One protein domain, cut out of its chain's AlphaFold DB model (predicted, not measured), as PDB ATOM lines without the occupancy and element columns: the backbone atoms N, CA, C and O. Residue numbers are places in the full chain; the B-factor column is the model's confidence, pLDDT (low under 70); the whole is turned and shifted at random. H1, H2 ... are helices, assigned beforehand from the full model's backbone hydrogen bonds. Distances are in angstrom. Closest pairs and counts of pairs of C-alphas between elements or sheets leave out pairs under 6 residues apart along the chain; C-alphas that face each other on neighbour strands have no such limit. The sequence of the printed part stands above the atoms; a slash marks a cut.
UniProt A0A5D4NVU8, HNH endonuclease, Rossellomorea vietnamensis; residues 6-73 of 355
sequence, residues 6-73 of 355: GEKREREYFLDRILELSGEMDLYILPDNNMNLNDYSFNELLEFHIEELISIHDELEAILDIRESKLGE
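AT A GLANCE: This is residues 6 to 73 of the 355 residues of the protein "HNH endonuclease" of Rossellomorea vietnamensis (UniProt A0A5D4NVU8). Two long helices, H1 and H3, lie side by side and run the same way, joined by a long looping link and the short helix H2, which packs on H1. The last residues of H3, 68 to 73, stick out. The printed part has 68 residues with three named helices, H1, H2, H3 in chain order, and no named strand: all helix. It is compact, radius of gyration of the C-alphas 12.4 A, yet elongated, spanning 43 by 24 by 18 A.

IN THESE COORDINATES: H1, residues 6 to 25, starts at C-alpha 6 (64.029, -34.148, 8.752) and is 29.0 A long. H2 is residues 42 to 46, 6.1 A. H3, residues 50 to 73, is 36.2 A long and ends at C-alpha 73 (42.678, 3.432, 14.761).

HOW THE PARTS SIT: H1 touches H2 with residues 11 to 15 alone; the closest C-alphas, of Arg 11 and Leu 46, are 6.4 A apart. H1 touches H3 at a shallow tilt of 27 degrees; the closest C-alphas, of Ile 18 and His 57, are 5.3 A apart. H2 and H3 are only just apart, closest 8.3 A. Every O i to N i+4 pair is within hydrogen-bond range in H1 and H2, and 18 of 20 in H3.

THE WHOLE: The printed part has no cut. The link H1 to H2 is long, H2 to H3 tight. Residues 6, 21, 23 to 25 and 64 to 73 have pLDDT under 70.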
ATOM      1  N   GLY A   6      64.042 -35.616   8.823       63.28
ATOM      2  CA  GLY A   6      64.029 -34.148   8.752       63.28
ATOM      3  C   GLY A   6      62.658 -33.543   8.431       63.28
ATOM      4  O   GLY A   6      62.258 -32.581   9.072       63.28
ATOM      5  N   GLU A   7      61.901 -34.153   7.520       75.38
ATOM      6  CA  GLU A   7      60.577 -33.685   7.081       75.38
ATOM      7  C   GLU A   7      59.524 -33.836   8.188       75.38
ATOM      8  O   GLU A   7      58.602 -33.037   8.313       75.38
ATOM      9  N   LYS A   8      59.671 -34.855   9.044       77.69
ATOM     10  CA  LYS A   8      58.823 -34.997  10.233       77.69
ATOM     11  C   LYS A   8      59.056 -33.851  11.223       77.69
ATOM     12  O   LYS A   8      58.096 -33.254  11.687       77.69
ATOM     13  N   ARG A   9      60.322 -33.531  11.510       73.88
ATOM     14  CA  ARG A   9      60.692 -32.473  12.463       73.88
ATOM     15  C   ARG A   9      60.245 -31.087  11.991       73.88
ATOM     16  O   ARG A   9      59.861 -30.256  12.803       73.88
ATOM     17  N   GLU A  10      60.292 -30.846  10.685       78.62
ATOM     18  CA  GLU A  10      59.824 -29.598  10.082       78.62
ATOM     19  C   GLU A  10      58.299 -29.453  10.185       78.62
ATOM     20  O   GLU A  10      57.806 -28.402  10.578       78.62
ATOM     21  N   ARG A  11      57.543 -30.534   9.952       84.88
ATOM     22  CA  ARG A  11      56.089 -30.539  10.177       84.88
ATOM     23  C   ARG A  11      55.718 -30.351  11.647       84.88
ATOM     24  O   ARG A  11      54.811 -29.580  11.935       84.88
ATOM     25  N   GLU A  12      56.440 -30.995  12.566       80.19
ATOM     26  CA  GLU A  12      56.262 -30.786  14.013       80.19
ATOM     27  C   GLU A  12      56.462 -29.304  14.385       80.19
ATOM     28  O   GLU A  12      55.655 -28.758  15.129       80.19
ATOM     29  N   TYR A  13      57.465 -28.629  13.804       81.69
ATOM     30  CA  TYR A  13      57.709 -27.198  14.022       81.69
ATOM     31  C   TYR A  13      56.540 -26.309  13.571       81.69
ATOM     32  O   TYR A  13      56.070 -25.480  14.351       81.69
ATOM     33  N   PHE A  14      56.051 -26.472  12.337       79.12
ATOM     34  CA  PHE A  14      54.930 -25.656  11.856       79.12
ATOM     35  C   PHE A  14      53.641 -25.964  12.610       79.12
ATOM     36  O   PHE A  14      52.906 -25.042  12.950       79.12
ATOM     37  N   LEU A  15      53.385 -27.233  12.932       84.62
ATOM     38  CA  LEU A  15      52.213 -27.620  13.708       84.62
ATOM     39  C   LEU A  15      52.224 -27.011  15.115       84.62
ATOM     40  O   LEU A  15      51.212 -26.458  15.542       84.62
ATOM     41  N   ASP A  16      53.365 -27.052  15.809       77.75
ATOM     42  CA  ASP A  16      53.521 -26.383  17.104       77.75
ATOM     43  C   ASP A  16      53.185 -24.885  16.987       77.75
ATOM     44  O   ASP A  16      52.427 -24.357  17.800       77.75
ATOM     45  N   ARG A  17      53.694 -24.211  15.945       77.44
ATOM     46  CA  ARG A  17      53.472 -22.774  15.729       77.44
ATOM     47  C   ARG A  17      52.018 -22.437  15.378       77.44
ATOM     48  O   ARG A  17      51.508 -21.417  15.828       77.44
ATOM     49  N   ILE A  18      51.334 -23.290  14.616       82.56
ATOM     50  CA  ILE A  18      49.901 -23.149  14.300       82.56
ATOM     51  C   ILE A  18      49.059 -23.241  15.574       82.56
ATOM     52  O   ILE A  18      48.178 -22.411  15.797       82.56
ATOM     53  N   LEU A  19      49.322 -24.242  16.418       79.88
ATOM     54  CA  LEU A  19      48.590 -24.436  17.673       79.88
ATOM     55  C   LEU A  19      48.848 -23.294  18.664       79.88
ATOM     56  O   LEU A  19      47.924 -22.846  19.338       79.88
ATOM     57  N   GLU A  20      50.077 -22.782  18.698       72.44
ATOM     58  CA  GLU A  20      50.438 -21.581  19.453       72.44
ATOM     59  C   GLU A  20      49.659 -20.352  18.957       72.44
ATOM     60  O   GLU A  20      48.919 -19.748  19.727       72.44
ATOM     61  N   LEU A  21      49.747 -20.017  17.664       69.25
ATOM     62  CA  LEU A  21      49.093 -18.841  17.071       69.25
ATOM     63  C   LEU A  21      47.564 -18.880  17.181       69.25
ATOM     64  O   LEU A  21      46.933 -17.882  17.536       69.25
ATOM     65  N   SER A  22      46.956 -20.029  16.881       74.50
ATOM     66  CA  SER A  22      45.507 -20.226  17.022       74.50
ATOM     67  C   SER A  22      45.059 -20.085  18.476       74.50
ATOM     68  O   SER A  22      44.042 -19.440  18.737       74.50
ATOM     69  N   GLY A  23      45.848 -20.600  19.427       65.50
ATOM     70  CA  GLY A  23      45.622 -20.422  20.859       65.50
ATOM     71  C   GLY A  23      45.793 -18.975  21.326       65.50
ATOM     72  O   GLY A  23      44.961 -18.472  22.080       65.50
ATOM     73  N   GLU A  24      46.826 -18.271  20.853       62.88
ATOM     74  CA  GLU A  24      47.057 -16.853  21.152       62.88
ATOM     75  C   GLU A  24      45.898 -15.963  20.683       62.88
ATOM     76  O   GLU A  24      45.549 -14.992  21.360       62.88
ATOM     77  N   MET A  25      45.310 -16.282  19.529       65.50
ATOM     78  CA  MET A  25      44.250 -15.494  18.899       65.50
ATOM     79  C   MET A  25      42.825 -15.946  19.234       65.50
ATOM     80  O   MET A  25      41.885 -15.271  18.793       65.50
ATOM     81  N   ASP A  26      42.663 -17.064  19.951       70.12
ATOM     82  CA  ASP A  26      41.385 -17.775  20.118       70.12
ATOM     83  C   ASP A  26      40.685 -18.002  18.759       70.12
ATOM     84  O   ASP A  26      39.498 -17.735  18.562       70.12
ATOM     85  N   LEU A  27      41.476 -18.403  17.757       71.44
ATOM     86  CA  LEU A  27      41.045 -18.573  16.373       71.44
ATOM     87  C   LEU A  27      41.308 -20.008  15.923       71.44
ATOM     88  O   LEU A  27      42.335 -20.320  15.326       71.44
ATOM     89  N   TYR A  28      40.338 -20.870  16.199       79.06
ATOM     90  CA  TYR A  28      40.399 -22.278  15.811       79.06
ATOM     91  C   TYR A  28      39.719 -22.564  14.474       79.06
ATOM     92  O   TYR A  28      39.978 -23.604  13.886       79.06
ATOM     93  N   ILE A  29      38.876 -21.653  13.980       84.69
ATOM     94  CA  ILE A  29      38.234 -21.762  12.666       84.69
ATOM     95  C   ILE A  29      38.967 -20.835  11.697       84.69
ATOM     96  O   ILE A  29      38.896 -19.612  11.840       84.69
ATOM     97  N   LEU A  30      39.663 -21.424  10.727       80.25
ATOM     98  CA  LEU A  30      40.435 -20.702   9.717       80.25
ATOM     99  C   LEU A  30      39.501 -20.061   8.677       80.25
ATOM    100  O   LEU A  30      38.652 -20.760   8.116       80.25
ATOM    101  N   PRO A  31      39.589 -18.746   8.426       71.56
ATOM    102  CA  PRO A  31      38.660 -18.048   7.541       71.56
ATOM    103  C   PRO A  31      38.749 -18.422   6.053       71.56
ATOM    104  O   PRO A  31      37.722 -18.327   5.377       71.56
ATOM    105  N   ASP A  32      39.896 -18.865   5.533       75.25
ATOM    106  CA  ASP A  32      40.055 -19.141   4.097       75.25
ATOM    107  C   ASP A  32      39.399 -20.459   3.664       75.25
ATOM    108  O   ASP A  32      38.826 -20.553   2.573       75.25
ATOM    109  N   ASN A  33      39.443 -21.485   4.516       76.62
ATOM    110  CA  ASN A  33      38.924 -22.823   4.208       76.62
ATOM    111  C   ASN A  33      37.841 -23.313   5.188       76.62
ATOM    112  O   ASN A  33      37.301 -24.405   5.002       76.62
ATOM    113  N   ASN A  34      37.496 -22.510   6.200       81.44
ATOM    114  CA  ASN A  34      36.534 -22.832   7.255       81.44
ATOM    115  C   ASN A  34      36.873 -24.132   8.015       81.44
ATOM    116  O   ASN A  34      35.983 -24.803   8.542       81.44
ATOM    117  N   MET A  35      38.159 -24.495   8.042       84.88
ATOM    118  CA  MET A  35      38.687 -25.633   8.784       84.88
ATOM    119  C   MET A  35      38.713 -25.298  10.272       84.88
ATOM    120  O   MET A  35      39.242 -24.261  10.665       84.88
ATOM    121  N   ASN A  36      38.167 -26.185  11.102       87.62
ATOM    122  CA  ASN A  36      38.255 -26.075  12.553       87.62
ATOM    123  C   ASN A  36      39.413 -26.940  13.070       87.62
ATOM    124  O   ASN A  36      39.336 -28.165  13.030       87.62
ATOM    125  N   LEU A  37      40.471 -26.313  13.580       83.69
ATOM    126  CA  LEU A  37      41.654 -26.985  14.123       83.69
ATOM    127  C   LEU A  37      41.314 -27.911  15.301       83.69
ATOM    128  O   LEU A  37      41.989 -28.918  15.486       83.69
ATOM    129  N   ASN A  38      40.241 -27.625  16.047       82.31
ATOM    130  CA  ASN A  38      39.789 -28.473  17.156       82.31
ATOM    131  C   ASN A  38      39.138 -29.789  16.706       82.31
ATOM    132  O   ASN A  38      38.938 -30.676  17.534       82.31
ATOM    133  N   ASP A  39      38.802 -29.932  15.419       87.75
ATOM    134  CA  ASP A  39      38.239 -31.177  14.883       87.75
ATOM    135  C   ASP A  39      39.322 -32.248  14.650       87.75
ATOM    136  O   ASP A  39      38.996 -33.387  14.317       87.75
ATOM    137  N   TYR A  40      40.599 -31.897  14.837       85.06
ATOM    138  CA  TYR A  40      41.746 -32.758  14.575       85.06
ATOM    139  C   TYR A  40      42.611 -32.919  15.828       85.06
ATOM    140  O   TYR A  40      42.918 -31.963  16.539       85.06
ATOM    141  N   SER A  41      43.071 -34.140  16.079       82.38
ATOM    142  CA  SER A  41      44.147 -34.397  17.034       82.38
ATOM    143  C   SER A  41      45.501 -33.941  16.479       82.38
ATOM    144  O   SER A  41      45.697 -33.827  15.268       82.38
ATOM    145  N   PHE A  42      46.487 -33.759  17.363       81.31
ATOM    146  CA  PHE A  42      47.854 -33.410  16.960       81.31
ATOM    147  C   PHE A  42      48.418 -34.376  15.902       81.31
ATOM    148  O   PHE A  42      49.017 -33.944  14.926       81.31
ATOM    149  N   ASN A  43      48.195 -35.684  16.061       81.94
ATOM    150  CA  ASN A  43      48.693 -36.681  15.110       81.94
ATOM    151  C   ASN A  43      47.984 -36.598  13.753       81.94
ATOM    152  O   ASN A  43      48.626 -36.805  12.729       81.94
ATOM    153  N   GLU A  44      46.689 -36.280  13.736       87.06
ATOM    154  CA  GLU A  44      45.942 -36.085  12.490       87.06
ATOM    155  C   GLU A  44      46.412 -34.833  11.749       87.06
ATOM    156  O   GLU A  44      46.569 -34.881  10.533       87.06
ATOM    157  N   LEU A  45      46.717 -33.750  12.469       85.81
ATOM    158  CA  LEU A  45      47.318 -32.554  11.878       85.81
ATOM    159  C   LEU A  45      48.756 -32.803  11.404       85.81
ATOM    160  O   LEU A  45      49.173 -32.267  10.384       85.81
ATOM    161  N   LEU A  46      49.525 -33.645  12.099       87.00
ATOM    162  CA  LEU A  46      50.908 -33.949  11.722       87.00
ATOM    163  C   LEU A  46      51.011 -34.762  10.417       87.00
ATOM    164  O   LEU A  46      52.044 -34.735   9.744       87.00
ATOM    165  N   GLU A  47      49.948 -35.480  10.045       90.56
ATOM    166  CA  GLU A  47      49.845 -36.191   8.766       90.56
ATOM    167  C   GLU A  47      49.694 -35.237   7.565       90.56
ATOM    168  O   GLU A  47      49.911 -35.672   6.433       90.56
ATOM    169  N   PHE A  48      49.397 -33.949   7.788       89.56
ATOM    170  CA  PHE A  48      49.248 -32.962   6.717       89.56
ATOM    171  C   PHE A  48      50.563 -32.780   5.951       89.56
ATOM    172  O   PHE A  48      51.671 -33.010   6.465       89.56
ATOM    173  N   HIS A  49      50.439 -32.361   4.694       90.62
ATOM    174  CA  HIS A  49      51.591 -31.976   3.897       90.62
ATOM    175  C   HIS A  49      52.227 -30.709   4.468       90.62
ATOM    176  O   HIS A  49      51.555 -29.825   5.001       90.62
ATOM    177  N   ILE A  50      53.551 -30.605   4.345       88.06
ATOM    178  CA  ILE A  50      54.287 -29.449   4.860       88.06
ATOM    179  C   ILE A  50      53.792 -28.138   4.231       88.06
ATOM    180  O   ILE A  50      53.692 -27.138   4.933       88.06
ATOM    181  N   GLU A  51      53.405 -28.149   2.949       88.25
ATOM    182  CA  GLU A  51      52.848 -26.965   2.290       88.25
ATOM    183  C   GLU A  51      51.488 -26.546   2.874       88.25
ATOM    184  O   GLU A  51      51.193 -25.354   2.928       88.25
ATOM    185  N   GLU A  52      50.678 -27.498   3.352       89.62
ATOM    186  CA  GLU A  52      49.395 -27.209   4.008       89.62
ATOM    187  C   GLU A  52      49.622 -26.557   5.375       89.62
ATOM    188  O   GLU A  52      48.996 -25.546   5.684       89.62
ATOM    189  N   LEU A  53      50.568 -27.078   6.165       87.94
ATOM    190  CA  LEU A  53      50.927 -26.490   7.459       87.94
ATOM    191  C   LEU A  53      51.510 -25.079   7.299       87.94
ATOM    192  O   LEU A  53      51.115 -24.170   8.023       87.94
ATOM    193  N   ILE A  54      52.396 -24.861   6.322       83.81
ATOM    194  CA  ILE A  54      52.922 -23.522   6.015       83.81
ATOM    195  C   ILE A  54      51.784 -22.570   5.625       83.81
ATOM    196  O   ILE A  54      51.727 -21.452   6.125       83.81
ATOM    197  N   SER A  55      50.841 -23.015   4.789       85.19
ATOM    198  CA  SER A  55      49.700 -22.185   4.392       85.19
ATOM    199  C   SER A  55      48.824 -21.784   5.582       85.19
ATOM    200  O   SER A  55      48.417 -20.629   5.664       85.19
ATOM    201  N   ILE A  56      48.541 -22.716   6.499       86.75
ATOM    202  CA  ILE A  56      47.760 -22.433   7.715       86.75
ATOM    203  C   ILE A  56      48.519 -21.457   8.621       86.75
ATOM    204  O   ILE A  56      47.939 -20.510   9.147       86.75
ATOM    205  N   HIS A  57      49.820 -21.681   8.803       87.06
ATOM    206  CA  HIS A  57      50.692 -20.793   9.565       87.06
ATOM    207  C   HIS A  57      50.658 -19.357   9.019       87.06
ATOM    208  O   HIS A  57      50.430 -18.415   9.777       87.06
ATOM    209  N   ASP A  58      50.849 -19.197   7.709       79.38
ATOM    210  CA  ASP A  58      50.911 -17.887   7.060       79.38
ATOM    211  C   ASP A  58      49.557 -17.160   7.105       79.38
ATOM    212  O   ASP A  58      49.517 -15.942   7.279       79.38
ATOM    213  N   GLU A  59      48.442 -17.892   7.008       84.31
ATOM    214  CA  GLU A  59      47.095 -17.344   7.201       84.31
ATOM    215  C   GLU A  59      46.913 -16.802   8.628       84.31
ATOM    216  O   GLU A  59      46.446 -15.674   8.815       84.31
ATOM    217  N   LEU A  60      47.327 -17.567   9.643       78.88
ATOM    218  CA  LEU A  60      47.247 -17.148  11.043       78.88
ATOM    219  C   LEU A  60      48.114 -15.910  11.324       78.88
ATOM    220  O   LEU A  60      47.629 -14.971  11.958       78.88
ATOM    221  N   GLU A  61      49.350 -15.865  10.823       77.62
ATOM    222  CA  GLU A  61      50.220 -14.680  10.925       77.62
ATOM    223  C   GLU A  61      49.604 -13.464  10.202       77.62
ATOM    224  O   GLU A  61      49.559 -12.366  10.754       77.62
ATOM    225  N   ALA A  62      49.021 -13.640   9.011       71.25
ATOM    226  CA  ALA A  62      48.373 -12.541   8.290       71.25
ATOM    227  C   ALA A  62      47.136 -11.990   9.026       71.25
ATOM    228  O   ALA A  62      46.886 -10.779   9.038       71.25
ATOM    229  N   ILE A  63      46.343 -12.857   9.660       70.94
ATOM    230  CA  ILE A  63      45.201 -12.436  10.483       70.94
ATOM    231  C   ILE A  63      45.680 -11.676  11.715       70.94
ATOM    232  O   ILE A  63      45.071 -10.662  12.076       70.94
ATOM    233  N   LEU A  64      46.756 -12.151  12.341       69.62
ATOM    234  CA  LEU A  64      47.397 -11.481  13.463       69.62
ATOM    235  C   LEU A  64      47.816 -10.060  13.062       69.62
ATOM    236  O   LEU A  64      47.382  -9.103  13.704       69.62
ATOM    237  N   ASP A  65      48.508  -9.907  11.934       60.50
ATOM    238  CA  ASP A  65      48.917  -8.611  11.382       60.50
ATOM    239  C   ASP A  65      47.719  -7.679  11.107       60.50
ATOM    240  O   ASP A  65      47.737  -6.486  11.437       60.50
ATOM    241  N   ILE A  66      46.628  -8.202  10.531       63.66
ATOM    242  CA  ILE A  66      45.417  -7.410  10.252       63.66
ATOM    243  C   ILE A  66      44.746  -6.956  11.551       63.66
ATOM    244  O   ILE A  66      44.349  -5.788  11.648       63.66
ATOM    245  N   ARG A  67      44.597  -7.850  12.539       62.47
ATOM    246  CA  ARG A  67      44.047  -7.501  13.860       62.47
ATOM    247  C   ARG A  67      44.882  -6.396  14.500       62.47
ATOM    248  O   ARG A  67      44.324  -5.399  14.956       62.47
ATOM    249  N   GLU A  68      46.200  -6.526  14.430       54.78
ATOM    250  CA  GLU A  68      47.150  -5.548  14.952       54.78
ATOM    251  C   GLU A  68      47.041  -4.187  14.233       54.78
ATOM    252  O   GLU A  68      47.099  -3.143  14.884       54.78
ATOM    253  N   SER A  69      46.779  -4.168  12.921       53.22
ATOM    254  CA  SER A  69      46.607  -2.924  12.152       53.22
ATOM    255  C   SER A  69      45.308  -2.161  12.470       53.22
ATOM    256  O   SER A  69      45.336  -0.939  12.624       53.22
ATOM    257  N   LYS A  70      44.170  -2.858  12.625       47.88
ATOM    258  CA  LYS A  70      42.846  -2.242  12.868       47.88
ATOM    259  C   LYS A  70      42.706  -1.646  14.270       47.88
ATOM    260  O   LYS A  70      41.983  -0.673  14.462       47.88
ATOM    261  N   LEU A  71      43.417  -2.197  15.250       45.34
ATOM    262  CA  LEU A  71      43.422  -1.692  16.627       45.34
ATOM    263  C   LEU A  71      44.186  -0.361  16.767       45.34
ATOM    264  O   LEU A  71      43.975   0.382  17.725       45.34
ATOM    265  N   GLY A  72      45.028  -0.009  15.789       42.81
ATOM    266  CA  GLY A  72      45.740   1.268  15.745       42.81
ATOM    267  C   GLY A  72      44.840   2.500  15.572       42.81
ATOM    268  O   GLY A  72      45.266   3.593  15.945       42.81
ATOM    269  N   GLU A  73      43.616   2.335  15.060       43.16
ATOM    270  CA  GLU A  73      42.678   3.432  14.761       43.16
ATOM    271  C   GLU A  73      41.741   3.782  15.935       43.16
ATOM    272  O   GLU A  73      41.162   4.864  15.953       43.16
TER     273      GLU A  73